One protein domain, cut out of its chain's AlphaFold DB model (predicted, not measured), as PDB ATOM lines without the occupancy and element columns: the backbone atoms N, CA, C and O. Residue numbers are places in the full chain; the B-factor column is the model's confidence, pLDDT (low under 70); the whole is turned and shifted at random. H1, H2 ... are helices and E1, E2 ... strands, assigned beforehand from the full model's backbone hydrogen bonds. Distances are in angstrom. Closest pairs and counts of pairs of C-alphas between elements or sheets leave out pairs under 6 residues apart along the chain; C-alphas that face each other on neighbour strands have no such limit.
ATOM      1  N   CYS A 197      12.682 -36.709  26.460       86.06
ATOM      2  CA  CYS A 197      11.889 -37.229  25.344       86.06
ATOM      3  C   CYS A 197      10.811 -36.239  24.902       86.06
ATOM      4  O   CYS A 197      10.183 -35.564  25.719       86.06
ATOM      5  N   THR A 198      10.597 -36.162  23.590       90.06
ATOM      6  CA  THR A 198       9.565 -35.303  23.000       90.06
ATOM      7  C   THR A 198       8.207 -35.992  23.091       90.06
ATOM      8  O   THR A 198       8.056 -37.135  22.652       90.06
ATOM      9  N   PHE A 199       7.217 -35.290  23.634       88.81
ATOM     10  CA  PHE A 199       5.835 -35.749  23.682       88.81
ATOM     11  C   PHE A 199       5.098 -35.432  22.388       88.81
ATOM     12  O   PHE A 199       5.340 -34.408  21.758       88.81
ATOM     13  N   SER A 200       4.152 -36.282  22.023       88.31
ATOM     14  CA  SER A 200       3.077 -35.919  21.109       88.31
ATOM     15  C   SER A 200       1.769 -36.003  21.876       88.31
ATOM     16  O   SER A 200       1.460 -37.060  22.420       88.31
ATOM     17  N   SER A 201       1.047 -34.893  22.015       84.50
ATOM     18  CA  SER A 201      -0.151 -34.867  22.856       84.50
ATOM     19  C   SER A 201      -1.157 -33.829  22.403       84.50
ATOM     20  O   SER A 201      -0.795 -32.730  22.000       84.50
ATOM     21  N   ASP A 202      -2.438 -34.132  22.556       76.44
ATOM     22  CA  ASP A 202      -3.535 -33.176  22.394       76.44
ATOM     23  C   ASP A 202      -3.425 -31.974  23.354       76.44
ATOM     24  O   ASP A 202      -3.926 -30.893  23.051       76.44
ATOM     25  N   LEU A 203      -2.677 -32.118  24.455       76.88
ATOM     26  CA  LEU A 203      -2.326 -31.030  25.375       76.88
ATOM     27  C   LEU A 203      -0.878 -30.535  25.208       76.88
ATOM     28  O   LEU A 203      -0.304 -29.986  26.150       76.88
ATOM     29  N   TRP A 204      -0.266 -30.695  24.031       77.62
ATOM     30  CA  TRP A 204       1.143 -30.349  23.783       77.62
ATOM     31  C   TRP A 204       1.521 -28.911  24.172       77.62
ATOM     32  O   TRP A 204       2.598 -28.705  24.722       77.62
ATOM     33  N   VAL A 205       0.630 -27.929  23.979       73.38
ATOM     34  CA  VAL A 205       0.868 -26.528  24.391       73.38
ATOM     35  C   VAL A 205       1.143 -26.436  25.890       73.38
ATOM     36  O   VAL A 205       1.981 -25.656  26.335       73.38
ATOM     37  N   TYR A 206       0.432 -27.236  26.687       72.62
ATOM     38  CA  TYR A 206       0.611 -27.243  28.130       72.62
ATOM     39  C   TYR A 206       1.938 -27.891  28.532       72.62
ATOM     40  O   TYR A 206       2.626 -27.377  29.414       72.62
ATOM     41  N   PHE A 207       2.334 -28.978  27.866       78.00
ATOM     42  CA  PHE A 207       3.660 -29.570  28.057       78.00
ATOM     43  C   PHE A 207       4.769 -28.569  27.716       78.00
ATOM     44  O   PHE A 207       5.682 -28.388  28.521       78.00
ATOM     45  N   ASP A 208       4.647 -27.861  26.591       76.50
ATOM     46  CA  ASP A 208       5.628 -26.855  26.177       76.50
ATOM     47  C   ASP A 208       5.716 -25.698  27.184       76.50
ATOM     48  O   ASP A 208       6.813 -25.302  27.583       76.50
ATOM     49  N   TRP A 209       4.577 -25.245  27.725       71.75
ATOM     50  CA  TRP A 209       4.549 -24.248  28.803       71.75
ATOM     51  C   TRP A 209       5.270 -24.717  30.080       71.75
ATOM     52  O   TRP A 209       5.913 -23.917  30.760       71.75
ATOM     53  N   GLN A 210       5.229 -26.018  30.378       76.44
ATOM     54  CA  GLN A 210       5.968 -26.651  31.480       76.44
ATOM     55  C   GLN A 210       7.427 -26.991  31.117       76.44
ATOM     56  O   GLN A 210       8.081 -27.773  31.810       76.44
ATOM     57  N   ASN A 211       7.964 -26.401  30.043       78.62
ATOM     58  CA  ASN A 211       9.303 -26.654  29.502       78.62
ATOM     59  C   ASN A 211       9.549 -28.112  29.076       78.62
ATOM     60  O   ASN A 211      10.696 -28.563  29.018       78.62
ATOM     61  N   LYS A 212       8.490 -28.860  28.757       83.25
ATOM     62  CA  LYS A 212       8.590 -30.197  28.172       83.25
ATOM     63  C   LYS A 212       8.373 -30.103  26.676       83.25
ATOM     64  O   LYS A 212       7.372 -29.576  26.214       83.25
ATOM     65  N   LYS A 213       9.309 -30.648  25.905       86.69
ATOM     66  CA  LYS A 213       9.210 -30.643  24.445       86.69
ATOM     67  C   LYS A 213       7.990 -31.450  24.025       86.69
ATOM     68  O   LYS A 213       7.932 -32.645  24.307       86.69
ATOM     69  N   ALA A 214       7.039 -30.807  23.357       85.69
ATOM     70  CA  ALA A 214       5.831 -31.461  22.892       85.69
ATOM     71  C   ALA A 214       5.377 -30.929  21.534       85.69
ATOM     72  O   ALA A 214       5.555 -29.755  21.224       85.69
ATOM     73  N   VAL A 215       4.786 -31.812  20.735       85.56
ATOM     74  CA  VAL A 215       4.190 -31.516  19.427       85.56
ATOM     75  C   VAL A 215       2.729 -31.977  19.416       85.56
ATOM     76  O   VAL A 215       2.375 -32.859  20.206       85.56
ATOM     77  N   PRO A 216       1.868 -31.410  18.555       80.12
ATOM     78  CA  PRO A 216       0.507 -31.916  18.389       80.12
ATOM     79  C   PRO A 216       0.488 -33.406  17.993       80.12
ATOM     80  O   PRO A 216       1.479 -33.916  17.454       80.12
ATOM     81  N   PRO A 217      -0.611 -34.122  18.291       78.62
ATOM     82  CA  PRO A 217      -0.810 -35.491  17.846       78.62
ATOM     83  C   PRO A 217      -1.278 -35.514  16.380       78.62
ATOM     84  O   PRO A 217      -1.962 -34.585  15.954       78.62
ATOM     85  N   PRO A 218      -0.950 -36.563  15.608       73.06
ATOM     86  CA  PRO A 218      -1.282 -36.635  14.182       73.06
ATOM     87  C   PRO A 218      -2.783 -36.864  13.976       73.06
ATOM     88  O   PRO A 218      -3.288 -37.878  14.437       73.06
ATOM     89  N   LYS A 219      -3.519 -35.969  13.305       62.22
ATOM     90  CA  LYS A 219      -5.000 -35.935  13.369       62.22
ATOM     91  C   LYS A 219      -5.747 -36.993  12.564       62.22
ATOM     92  O   LYS A 219      -6.862 -37.352  12.944       62.22
ATOM     93  N   GLU A 220      -5.194 -37.459  11.447       58.03
ATOM     94  CA  GLU A 220      -5.903 -38.379  10.555       58.03
ATOM     95  C   GLU A 220      -5.459 -39.838  10.721       58.03
ATOM     96  O   GLU A 220      -4.283 -40.187  10.665       58.03
ATOM     97  N   LEU A 221      -6.458 -40.717  10.839       50.47
ATOM     98  CA  LEU A 221      -6.320 -42.160  10.618       50.47
ATOM     99  C   LEU A 221      -6.384 -42.529   9.129       50.47
ATOM    100  O   LEU A 221      -6.277 -43.710   8.791       50.47
ATOM    101  N   ASN A 222      -6.585 -41.553   8.237       44.00
ATOM    102  CA  ASN A 222      -6.568 -41.803   6.806       44.00
ATOM    103  C   ASN A 222      -5.137 -42.083   6.387       44.00
ATOM    104  O   ASN A 222      -4.357 -41.178   6.109       44.00
ATOM    105  N   LEU A 223      -4.836 -43.379   6.394       45.97
ATOM    106  CA  LEU A 223      -3.966 -44.082   5.470       45.97
ATOM    107  C   LEU A 223      -3.291 -43.101   4.505       45.97
ATOM    108  O   LEU A 223      -3.802 -42.805   3.424       45.97
ATOM    109  N   THR A 224      -2.106 -42.646   4.903       49.19
ATOM    110  CA  THR A 224      -1.064 -42.267   3.952       49.19
ATOM    111  C   THR A 224      -0.978 -43.354   2.869       49.19
ATOM    112  O   THR A 224      -1.454 -44.478   3.061       49.19
ATOM    113  N   GLU A 225      -0.370 -43.079   1.713       49.50
ATOM    114  CA  GLU A 225      -0.234 -44.072   0.626       49.50
ATOM    115  C   GLU A 225       0.308 -45.445   1.102       49.50
ATOM    116  O   GLU A 225       0.067 -46.474   0.469       49.50
ATOM    117  N   THR A 226       0.973 -45.476   2.264       52.53
ATOM    118  CA  THR A 226       1.513 -46.649   2.961       52.53
ATOM    119  C   THR A 226       0.517 -47.441   3.828       52.53
ATOM    120  O   THR A 226       0.893 -48.490   4.343       52.53
ATOM    121  N   LYS A 227      -0.747 -47.016   3.978       58.81
ATOM    122  CA  LYS A 227      -1.798 -47.667   4.798       58.81
ATOM    123  C   LYS A 227      -1.488 -47.829   6.299       58.81
ATOM    124  O   LYS A 227      -2.165 -48.601   6.983       58.81
ATOM    125  N   GLU A 228      -0.513 -47.103   6.832       61.25
ATOM    126  CA  GLU A 228      -0.193 -47.126   8.262       61.25
ATOM    127  C   GLU A 228      -0.533 -45.784   8.923       61.25
ATOM    128  O   GLU A 228      -0.123 -44.739   8.410       61.25
ATOM    129  N   PRO A 229      -1.267 -45.790  10.053       69.50
ATOM    130  CA  PRO A 229      -1.488 -44.591  10.851       69.50
ATOM    131  C   PRO A 229      -0.167 -43.938  11.268       69.50
ATOM    132  O   PRO A 229       0.710 -44.592  11.836       69.50
ATOM    133  N   GLU A 230      -0.039 -42.632  11.035       76.06
ATOM    134  CA  GLU A 230       1.187 -41.865  11.299       76.06
ATOM    135  C   GLU A 230       1.640 -41.925  12.764       76.06
ATOM    136  O   GLU A 230       2.832 -41.876  13.068       76.06
ATOM    137  N   ILE A 231       0.699 -42.139  13.680       79.56
ATOM    138  CA  ILE A 231       0.979 -42.331  15.100       79.56
ATOM    139  C   ILE A 231       1.970 -43.473  15.366       79.56
ATOM    140  O   ILE A 231       2.827 -43.338  16.235       79.56
ATOM    141  N   PHE A 232       1.923 -44.567  14.594       80.00
ATOM    142  CA  PHE A 232       2.864 -45.677  14.754       80.00
ATOM    143  C   PHE A 232       4.264 -45.291  14.298       80.00
ATOM    144  O   PHE A 232       5.230 -45.544  15.012       80.00
ATOM    145  N   LYS A 233       4.360 -44.580  13.172       82.44
ATOM    146  CA  LYS A 233       5.622 -44.010  12.699       82.44
ATOM    147  C   LYS A 233       6.223 -43.067  13.741       82.44
ATOM    148  O   LYS A 233       7.425 -43.106  13.975       82.44
ATOM    149  N   MET A 234       5.406 -42.260  14.420       85.44
ATOM    150  CA  MET A 234       5.887 -41.398  15.503       85.44
ATOM    151  C   MET A 234       6.379 -42.199  16.720       85.44
ATOM    152  O   MET A 234       7.436 -41.889  17.270       85.44
ATOM    153  N   VAL A 235       5.671 -43.253  17.133       87.56
ATOM    154  CA  VAL A 235       6.159 -44.147  18.201       87.56
ATOM    155  C   VAL A 235       7.502 -44.779  17.805       87.56
ATOM    156  O   VAL A 235       8.437 -44.815  18.609       87.56
ATOM    157  N   ASP A 236       7.643 -45.207  16.550       87.31
ATOM    158  CA  ASP A 236       8.879 -45.788  16.023       87.31
ATOM    159  C   ASP A 236      10.023 -44.791  15.845       87.31
ATOM    160  O   ASP A 236      11.188 -45.172  15.980       87.31
ATOM    161  N   ASP A 237       9.714 -43.524  15.608       87.81
ATOM    162  CA  ASP A 237      10.664 -42.415  15.647       87.81
ATOM    163  C   ASP A 237      11.130 -42.093  17.082       87.81
ATOM    164  O   ASP A 237      12.089 -41.339  17.265       87.81
ATOM    165  N   GLY A 238      10.463 -42.649  18.101       88.88
ATOM    166  CA  GLY A 238      10.767 -42.461  19.518       88.88
ATOM    167  C   GLY A 238       9.983 -41.339  20.203       88.88
ATOM    168  O   GLY A 238      10.434 -40.842  21.236       88.88
ATOM    169  N   TYR A 239       8.854 -40.892  19.649       90.06
ATOM    170  CA  TYR A 239       7.961 -39.973  20.364       90.06
ATOM    171  C   TYR A 239       7.200 -40.696  21.485       90.06
ATOM    172  O   TYR A 239       6.763 -41.835  21.323       90.06
ATOM    173  N   ASN A 240       6.980 -39.990  22.596       90.50
ATOM    174  CA  ASN A 240       6.055 -40.418  23.644       90.50
ATOM    175  C   ASN A 240       4.660 -39.880  23.326       90.50
ATOM    176  O   ASN A 240       4.414 -38.684  23.485       90.50
ATOM    177  N   ILE A 241       3.753 -40.736  22.869       87.88
ATOM    178  CA  ILE A 241       2.411 -40.310  22.472       87.88
ATOM    179  C   ILE A 241       1.478 -40.380  23.676       87.88
ATOM    180  O   ILE A 241       1.266 -41.455  24.229       87.88
ATOM    181  N   LEU A 242       0.900 -39.252  24.068       86.00
ATOM    182  CA  LEU A 242      -0.020 -39.151  25.190       86.00
ATOM    183  C   LEU A 242      -1.344 -38.548  24.729       86.00
ATOM    184  O   LEU A 242      -1.410 -37.362  24.408       86.00
ATOM    185  N   LEU A 243      -2.388 -39.368  24.733       81.75
ATOM    186  CA  LEU A 243      -3.729 -38.999  24.294       81.75
ATOM    187  C   LEU A 243      -4.656 -38.956  25.509       81.75
ATOM    188  O   LEU A 243      -4.774 -39.960  26.215       81.75
ATOM    189  N   PHE A 244      -5.334 -37.840  25.771       77.50
ATOM    190  CA  PHE A 244      -6.286 -37.753  26.888       77.50
ATOM    191  C   PHE A 244      -7.694 -38.179  26.476       77.50
ATOM    192  O   PHE A 244      -8.269 -37.619  25.555       77.50
ATOM    193  N   LYS A 245      -8.308 -39.111  27.216       73.19
ATOM    194  CA  LYS A 245      -9.647 -39.670  26.927       73.19
ATOM    195  C   LYS A 245     -10.770 -38.631  26.880       73.19
ATOM    196  O   LYS A 245     -11.817 -38.889  26.296       73.19
ATOM    197  N   ASN A 246     -10.550 -37.464  27.481       65.94
ATOM    198  CA  ASN A 246     -11.482 -36.340  27.445       65.94
ATOM    199  C   ASN A 246     -11.367 -35.477  26.170       65.94
ATOM    200  O   ASN A 246     -12.194 -34.579  25.994       65.94
ATOM    201  N   SER A 247     -10.379 -35.710  25.295       61.53
ATOM    202  CA  SER A 247     -10.233 -35.012  24.012       61.53
ATOM    203  C   SER A 247     -10.646 -35.926  22.856       61.53
ATOM    204  O   SER A 247     -10.182 -37.049  22.720       61.53
ATOM    205  N   GLU A 248     -11.598 -35.494  22.030       52.97
ATOM    206  CA  GLU A 248     -12.335 -36.412  21.141       52.97
ATOM    207  C   GLU A 248     -11.540 -37.052  19.990       52.97
ATOM    208  O   GLU A 248     -12.018 -38.029  19.414       52.97
ATOM    209  N   SER A 249     -10.372 -36.537  19.600       55.97
ATOM    210  CA  SER A 249      -9.860 -36.791  18.243       55.97
ATOM    211  C   SER A 249      -9.490 -38.252  17.948       55.97
ATOM    212  O   SER A 249      -9.614 -38.672  16.801       55.97
ATOM    213  N   PHE A 250      -9.108 -39.053  18.949       55.47
ATOM    214  CA  PHE A 250      -8.652 -40.440  18.728       55.47
ATOM    215  C   PHE A 250      -9.534 -41.515  19.360       55.47
ATOM    216  O   PHE A 250      -9.474 -42.678  18.961       55.47
ATOM    217  N   PHE A 251     -10.369 -41.146  20.332       55.16
ATOM    218  CA  PHE A 251     -11.103 -42.106  21.163       55.16
ATOM    219  C   PHE A 251     -12.418 -42.571  20.557       55.16
ATOM    220  O   PHE A 251     -12.956 -43.590  20.973       55.16
ATOM    221  N   VAL A 252     -12.932 -41.853  19.556       56.81
ATOM    222  CA  VAL A 252     -14.189 -42.220  18.886       56.81
ATOM    223  C   VAL A 252     -14.022 -43.478  18.018       56.81
ATOM    224  O   VAL A 252     -15.010 -44.059  17.578       56.81
ATOM    225  N   ASN A 253     -12.788 -43.943  17.793       56.94
ATOM    226  CA  ASN A 253     -12.516 -45.110  16.970       56.94
ATOM    227  C   ASN A 253     -12.072 -46.306  17.832       56.94
ATOM    228  O   ASN A 253     -10.881 -46.543  18.002       56.94
ATOM    229  N   GLU A 254     -13.020 -47.074  18.383       61.00
ATOM    230  CA  GLU A 254     -12.727 -48.306  19.153       61.00
ATOM    231  C   GLU A 254     -11.786 -49.251  18.386       61.00
ATOM    232  O   GLU A 254     -10.827 -49.782  18.948       61.00
ATOM    233  N   LYS A 255     -11.974 -49.332  17.065       64.69
ATOM    234  CA  LYS A 255     -11.129 -50.098  16.147       64.69
ATOM    235  C   LYS A 255      -9.661 -49.659  16.174       64.69
ATOM    236  O   LYS A 255      -8.777 -50.482  15.996       64.69
ATOM    237  N   PHE A 256      -9.374 -48.380  16.413       69.88
ATOM    238  CA  PHE A 256      -8.003 -47.873  16.505       69.88
ATOM    239  C   PHE A 256      -7.293 -48.364  17.773       69.88
ATOM    240  O   PHE A 256      -6.136 -48.783  17.717       69.88
ATOM    241  N   ILE A 257      -7.995 -48.359  18.908       68.31
ATOM    242  CA  ILE A 257      -7.458 -48.884  20.169       68.31
ATOM    243  C   ILE A 257      -7.227 -50.393  20.064       68.31
ATOM    244  O   ILE A 257      -6.214 -50.891  20.558       68.31
ATOM    245  N   GLU A 258      -8.131 -51.107  19.397       73.75
ATOM    246  CA  GLU A 258      -7.958 -52.527  19.084       73.75
ATOM    247  C   GLU A 258      -6.762 -52.756  18.151       73.75
ATOM    248  O   GLU A 258      -5.896 -53.558  18.487       73.75
ATOM    249  N   GLU A 259      -6.620 -51.993  17.063       72.75
ATOM    250  CA  GLU A 259      -5.481 -52.101  16.139       72.75
ATOM    251  C   GLU A 259      -4.134 -51.836  16.831       72.75
ATOM    252  O   GLU A 259      -3.161 -52.544  16.564       72.75
ATOM    253  N   ILE A 260      -4.060 -50.861  17.745       71.88
ATOM    254  CA  ILE A 260      -2.871 -50.615  18.577       71.88
ATOM    255  C   ILE A 260      -2.540 -51.847  19.431       71.88
ATOM    256  O   ILE A 260      -1.382 -52.268  19.484       71.88
ATOM    257  N   LYS A 261      -3.549 -52.407  20.112       73.56
ATOM    258  CA  LYS A 261      -3.391 -53.543  21.033       73.56
ATOM    259  C   LYS A 261      -3.043 -54.836  20.289       73.56
ATOM    260  O   LYS A 261      -2.249 -55.627  20.793       73.56
ATOM    261  N   GLU A 262      -3.609 -55.041  19.102       73.19
ATOM    262  CA  GLU A 262      -3.382 -56.224  18.269       73.19
ATOM    263  C   GLU A 262      -2.034 -56.191  17.544       73.19
ATOM    264  O   GLU A 262      -1.367 -57.225  17.454       73.19
ATOM    265  N   LYS A 263      -1.618 -55.029  17.017       65.06
ATOM    266  CA  LYS A 263      -0.467 -54.971  16.108       65.06
ATOM    267  C   LYS A 263       0.894 -55.090  16.782       65.06
ATOM    268  O   LYS A 263       1.810 -55.531  16.099       65.06
ATOM    269  N   ASN A 264       1.084 -54.721  18.055       62.72
ATOM    270  CA  ASN A 264       2.458 -54.573  18.551       62.72
ATOM    271  C   ASN A 264       2.705 -54.966  20.011       62.72
ATOM    272  O   ASN A 264       2.409 -54.227  20.943       62.72
ATOM    273  N   LYS A 265       3.418 -56.090  20.184       64.69
ATOM    274  CA  LYS A 265       4.087 -56.478  21.442       64.69
ATOM    275  C   LYS A 265       5.301 -55.598  21.778       64.69
ATOM    276  O   LYS A 265       5.842 -55.713  22.872       64.69
ATOM    277  N   GLU A 266       5.759 -54.777  20.833       78.38
ATOM    278  CA  GLU A 266       6.947 -53.926  20.984       78.38
ATOM    279  C   GLU A 266       6.653 -52.587  21.674       78.38
ATOM    280  O   GLU A 266       7.569 -51.945  22.190       78.38
ATOM    281  N   TYR A 267       5.386 -52.163  21.708       83.56
ATOM    282  CA  TYR A 267       4.982 -50.899  22.317       83.56
ATOM    283  C   TYR A 267       4.515 -51.110  23.750       83.56
ATOM    284  O   TYR A 267       3.849 -52.091  24.081       83.56
ATOM    285  N   VAL A 268       4.845 -50.152  24.608       81.06
ATOM    286  CA  VAL A 268       4.237 -50.034  25.928       81.06
ATOM    287  C   VAL A 268       2.988 -49.188  25.773       81.06
ATOM    288  O   VAL A 268       3.055 -48.069  25.266       81.06
ATOM    289  N   ILE A 269       1.856 -49.757  26.182       83.50
ATOM    290  CA  ILE A 269       0.553 -49.101  26.161       83.50
ATOM    291  C   ILE A 269       0.055 -49.042  27.601       83.50
ATOM    292  O   ILE A 269      -0.289 -50.073  28.185       83.50
ATOM    293  N   GLU A 270       0.016 -47.841  28.169       85.06
ATOM    294  CA  GLU A 270      -0.629 -47.586  29.455       85.06
ATOM    295  C   GLU A 270      -1.997 -46.954  29.198       85.06
ATOM    296  O   GLU A 270      -2.097 -45.837  28.696       85.06
ATOM    297  N   ASP A 271      -3.057 -47.694  29.512       83.56
ATOM    298  CA  ASP A 271      -4.448 -47.325  29.247       83.56
ATOM    299  C   ASP A 271      -5.198 -47.244  30.585       83.56
ATOM    300  O   ASP A 271      -5.389 -48.255  31.262       83.56
ATOM    301  N   ASN A 272      -5.584 -46.034  30.998       82.31
ATOM    302  CA  ASN A 272      -6.359 -45.792  32.222       82.31
ATOM    303  C   ASN A 272      -7.569 -44.900  31.931       82.31
ATOM    304  O   ASN A 272      -7.732 -44.422  30.817       82.31
ATOM    305  N   ASP A 273      -8.424 -44.632  32.918       78.25
ATOM    306  CA  ASP A 273      -9.673 -43.871  32.725       78.25
ATOM    307  C   ASP A 273      -9.494 -42.443  32.175       78.25
ATOM    308  O   ASP A 273     -10.464 -41.830  31.739       78.25
ATOM    309  N   LYS A 274      -8.274 -41.897  32.181       77.00
ATOM    310  CA  LYS A 274      -7.991 -40.506  31.807       77.00
ATOM    311  C   LYS A 274      -7.173 -40.357  30.534       77.00
ATOM    312  O   LYS A 274      -7.347 -39.360  29.838       77.00
ATOM    313  N   TYR A 275      -6.265 -41.281  30.239       81.94
ATOM    314  CA  TYR A 275      -5.379 -41.170  29.083       81.94
ATOM    315  C   TYR A 275      -4.919 -42.531  28.564       81.94
ATOM    316  O   TYR A 275      -5.028 -43.551  29.248       81.94
ATOM    317  N   ILE A 276      -4.375 -42.500  27.352       83.19
ATOM    318  CA  ILE A 276      -3.610 -43.580  26.741       83.19
ATOM    319  C   ILE A 276      -2.210 -43.049  26.458       83.19
ATOM    320  O   ILE A 276      -2.048 -42.020  25.800       83.19
ATOM    321  N   TRP A 277      -1.203 -43.750  26.962       87.25
ATOM    322  CA  TRP A 277       0.198 -43.448  26.713       87.25
ATOM    323  C   TRP A 277       0.823 -44.575  25.898       87.25
ATOM    324  O   TRP A 277       0.855 -45.724  26.340       87.25
ATOM    325  N   LEU A 278       1.301 -44.241  24.698       87.31
ATOM    326  CA  LEU A 278       2.028 -45.146  23.820       87.31
ATOM    327  C   LEU A 278       3.478 -44.703  23.701       87.31
ATOM    328  O   LEU A 278       3.763 -43.556  23.342       87.31
ATOM    329  N   HIS A 279       4.400 -45.623  23.955       88.38
ATOM    330  CA  HIS A 279       5.818 -45.366  23.750       88.38
ATOM    331  C   HIS A 279       6.621 -46.655  23.566       88.38
ATOM    332  O   HIS A 279       6.139 -47.769  23.779       88.38
ATOM    333  N   ARG A 280       7.891 -46.490  23.198       87.94
ATOM    334  CA  ARG A 280       8.896 -47.555  23.167       87.94
ATOM    335  C   ARG A 280       9.903 -47.337  24.289       87.94
ATOM    336  O   ARG A 280      10.341 -46.217  24.514       87.94
ATOM    337  N   LYS A 281      10.281 -48.398  25.010       84.50
ATOM    338  CA  LYS A 281      11.282 -48.300  26.097       84.50
ATOM    339  C   LYS A 281      12.700 -48.064  25.572       84.50
ATOM    340  O   LYS A 281      13.532 -47.530  26.293       84.50
ATOM    341  N   ASP A 282      12.971 -48.489  24.342       87.00
ATOM    342  CA  ASP A 282      14.283 -48.461  23.696       87.00
ATOM    343  C   ASP A 282      14.511 -47.231  22.801       87.00
ATOM    344  O   ASP A 282      15.623 -47.035  22.314       87.00
ATOM    345  N   LYS A 283      13.486 -46.395  22.581       88.81
ATOM    346  CA  LYS A 283      13.563 -45.229  21.692       88.81
ATOM    347  C   LYS A 283      13.092 -43.957  22.386       88.81
ATOM    348  O   LYS A 283      12.103 -43.960  23.107       88.81
ATOM    349  N   CYS A 284      13.791 -42.858  22.123       88.94
ATOM    350  CA  CYS A 284      13.453 -41.533  22.630       88.94
ATOM    351  C   CYS A 284      13.914 -40.471  21.629       88.94
ATOM    352  O   CYS A 284      15.111 -40.328  21.365       88.94
ATOM    353  N   LYS A 285      12.968 -39.713  21.072       87.94
ATOM    354  CA  LYS A 285      13.262 -38.618  20.150       87.94
ATOM    355  C   LYS A 285      13.529 -37.338  20.924       87.94
ATOM    356  O   LYS A 285      12.676 -36.859  21.676       87.94
ATOM    357  N   TYR A 286      14.692 -36.742  20.680       83.56
ATOM    358  CA  TYR A 286      15.074 -35.448  21.239       83.56
ATOM    359  C   TYR A 286      14.983 -34.351  20.173       83.56
ATOM    360  O   TYR A 286      15.830 -34.271  19.281       83.56
ATOM    361  N   VAL A 287      13.976 -33.481  20.267       78.31
ATOM    362  CA  VAL A 287      13.857 -32.299  19.400       78.31
ATOM    363  C   VAL A 287      14.405 -31.080  20.147       78.31
ATOM    364  O   VAL A 287      13.754 -30.516  21.025       78.31
ATOM    365  N   LYS A 288      15.642 -30.682  19.804       61.56
ATOM    366  CA  LYS A 288      16.418 -29.651  20.524       61.56
ATOM    367  C   LYS A 288      15.716 -28.288  20.565       61.56
ATOM    368  O   LYS A 288      15.654 -27.676  21.626       61.56
ATOM    369  N   ASN A 289      15.149 -27.848  19.440       61.56
ATOM    370  CA  ASN A 289      14.377 -26.612  19.332       61.56
ATOM    371  C   ASN A 289      13.066 -26.891  18.596       61.56
ATOM    372  O   ASN A 289      13.090 -27.367  17.465       61.56
ATOM    373  N   ILE A 290      11.946 -26.541  19.224       61.91
ATOM    374  CA  ILE A 290      10.647 -26.408  18.561       61.91
ATOM    375  C   ILE A 290      10.478 -24.904  18.327       61.91
ATOM    376  O   ILE A 290       9.725 -24.231  19.013       61.91
ATOM    377  N   ASN A 291      11.291 -24.343  17.427       61.50
ATOM    378  CA  ASN A 291      11.155 -22.941  16.997       61.50
ATOM    379  C   ASN A 291      10.210 -22.842  15.796       61.50
ATOM    380  O   ASN A 291      10.370 -21.984  14.933       61.50
ATOM    381  N   GLU A 292       9.282 -23.783  15.700       72.06
ATOM    382  CA  GLU A 292       8.321 -23.845  14.621       72.06
ATOM    383  C   GLU A 292       7.032 -23.210  15.077       72.06
ATOM    384  O   GLU A 292       6.632 -23.297  16.242       72.06
ATOM    385  N   THR A 293       6.381 -22.550  14.132       74.06
ATOM    386  CA  THR A 293       5.027 -22.113  14.370       74.06
ATOM    387  C   THR A 293       4.104 -23.316  14.508       74.06
ATOM    388  O   THR A 293       4.433 -24.425  14.086       74.06
ATOM    389  N   TYR A 294       2.923 -23.108  15.086       74.25
ATOM    390  CA  TYR A 294       1.962 -24.194  15.202       74.25
ATOM    391  C   TYR A 294       1.614 -24.789  13.832       74.25
ATOM    392  O   TYR A 294       1.646 -26.001  13.650       74.25
ATOM    393  N   ILE A 295       1.390 -23.926  12.846       77.31
ATOM    394  CA  ILE A 295       1.137 -24.332  11.465       77.31
ATOM    395  C   ILE A 295       2.318 -25.127  10.892       77.31
ATOM    396  O   ILE A 295       2.102 -26.172  10.285       77.31
TER     397      ILE A 295
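AT A GLANCE: This is residues 197 to 295 of the 330 residues of an uncharacterized protein of groundwater metagenome (UniProt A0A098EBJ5). A small twisted sheet of four strands has helix H2 running along one face, with H3 and H4 on that same side, while the short helix H1 sits beyond the edge strand E1. The other face is largely bare; residues 223 to 228 stick out as a loop, and the unnamed tail of residues 280 to 295 runs past the ends of the strands towards the side of H1. The printed part has 99 residues, with elements in the order E1 H1 H2 E2 H3 H4 E3 E4; the sheet, order E1 E2 E4 E3, is mixed. The class is mixed helices and strands, with 44 residues, under half, in named elements. The whole is compact and rounded, with a radius of gyration of the C-alphas of 13.2 A and spans of 35 by 27 by 27 A.

HOW THE PARTS SIT: Begin at E1, residues 199 to 201, an edge strand parallel to E2, residues 240 to 244; look for N 200 and O 240, 2.8 A apart. Residues 199 to 200 also pair, parallel, with residues 214 to 215. H1, residues 204 to 209, only grazes the sheet; its closest C-alpha pair with E1 is Phe 199 and Phe 207, 7.9 A. H2, residues 230 to 236, is on the sheet at a height over the sheet of 8.4 A; the C-alphas of Val 235 and Ile 241, the closest of H2 and E2, are 6.9 A apart. E4, residues 275 to 279, is antiparallel to E2, with N 241 and O 278 at 2.9 A. H2 lies over E4, but only just, with 3 of its C-alphas falling on that strand, and runs along the strands at 7 degrees to E4 on the local plane. E3, residues 268 to 271, the other edge strand, forms a hairpin with E4; find N 270 and O 277 at 2.9 A. E1, H1, H2 and E2 make a strand-helix-strand unit, two parallel neighbour strands with helices between. H3, residues 248 to 251, and H4, residues 254 to 263, only graze the sheet; with E2 and E3 they make a split unit, E4 between its strands, with a right-handed crossover. H3 and H4 are close but not clearly touching, Phe 251 and Ile 257 being their closest C-alphas at 7.8 A. In H1, H2 and H4 every O i to N i+4 pair is within hydrogen-bond range; H3 is too short for one.

IN THESE COORDINATES: Find C-alpha 199, where E1 begins, at (5.835, -35.749, 23.682). H4 starts at (-12.727, -48.306, 19.153) and is the longest helix, 14.3 A from first to last C-alpha. E2 measures 13.0 A and E4 13.1 A, ending at C-alpha 279, (5.818, -45.366, 23.750).

THE WHOLE: The C-alphas farthest apart are those of Glu 262 and Asn 291, 36.3 A. The printed part has no cut, and the link from H1 to H2, 20 residues, is long. The mean pLDDT of the printed part is 74.6; residues 219 to 229, 246 to 257, 263 to 265 and 288 to 291 are under 70.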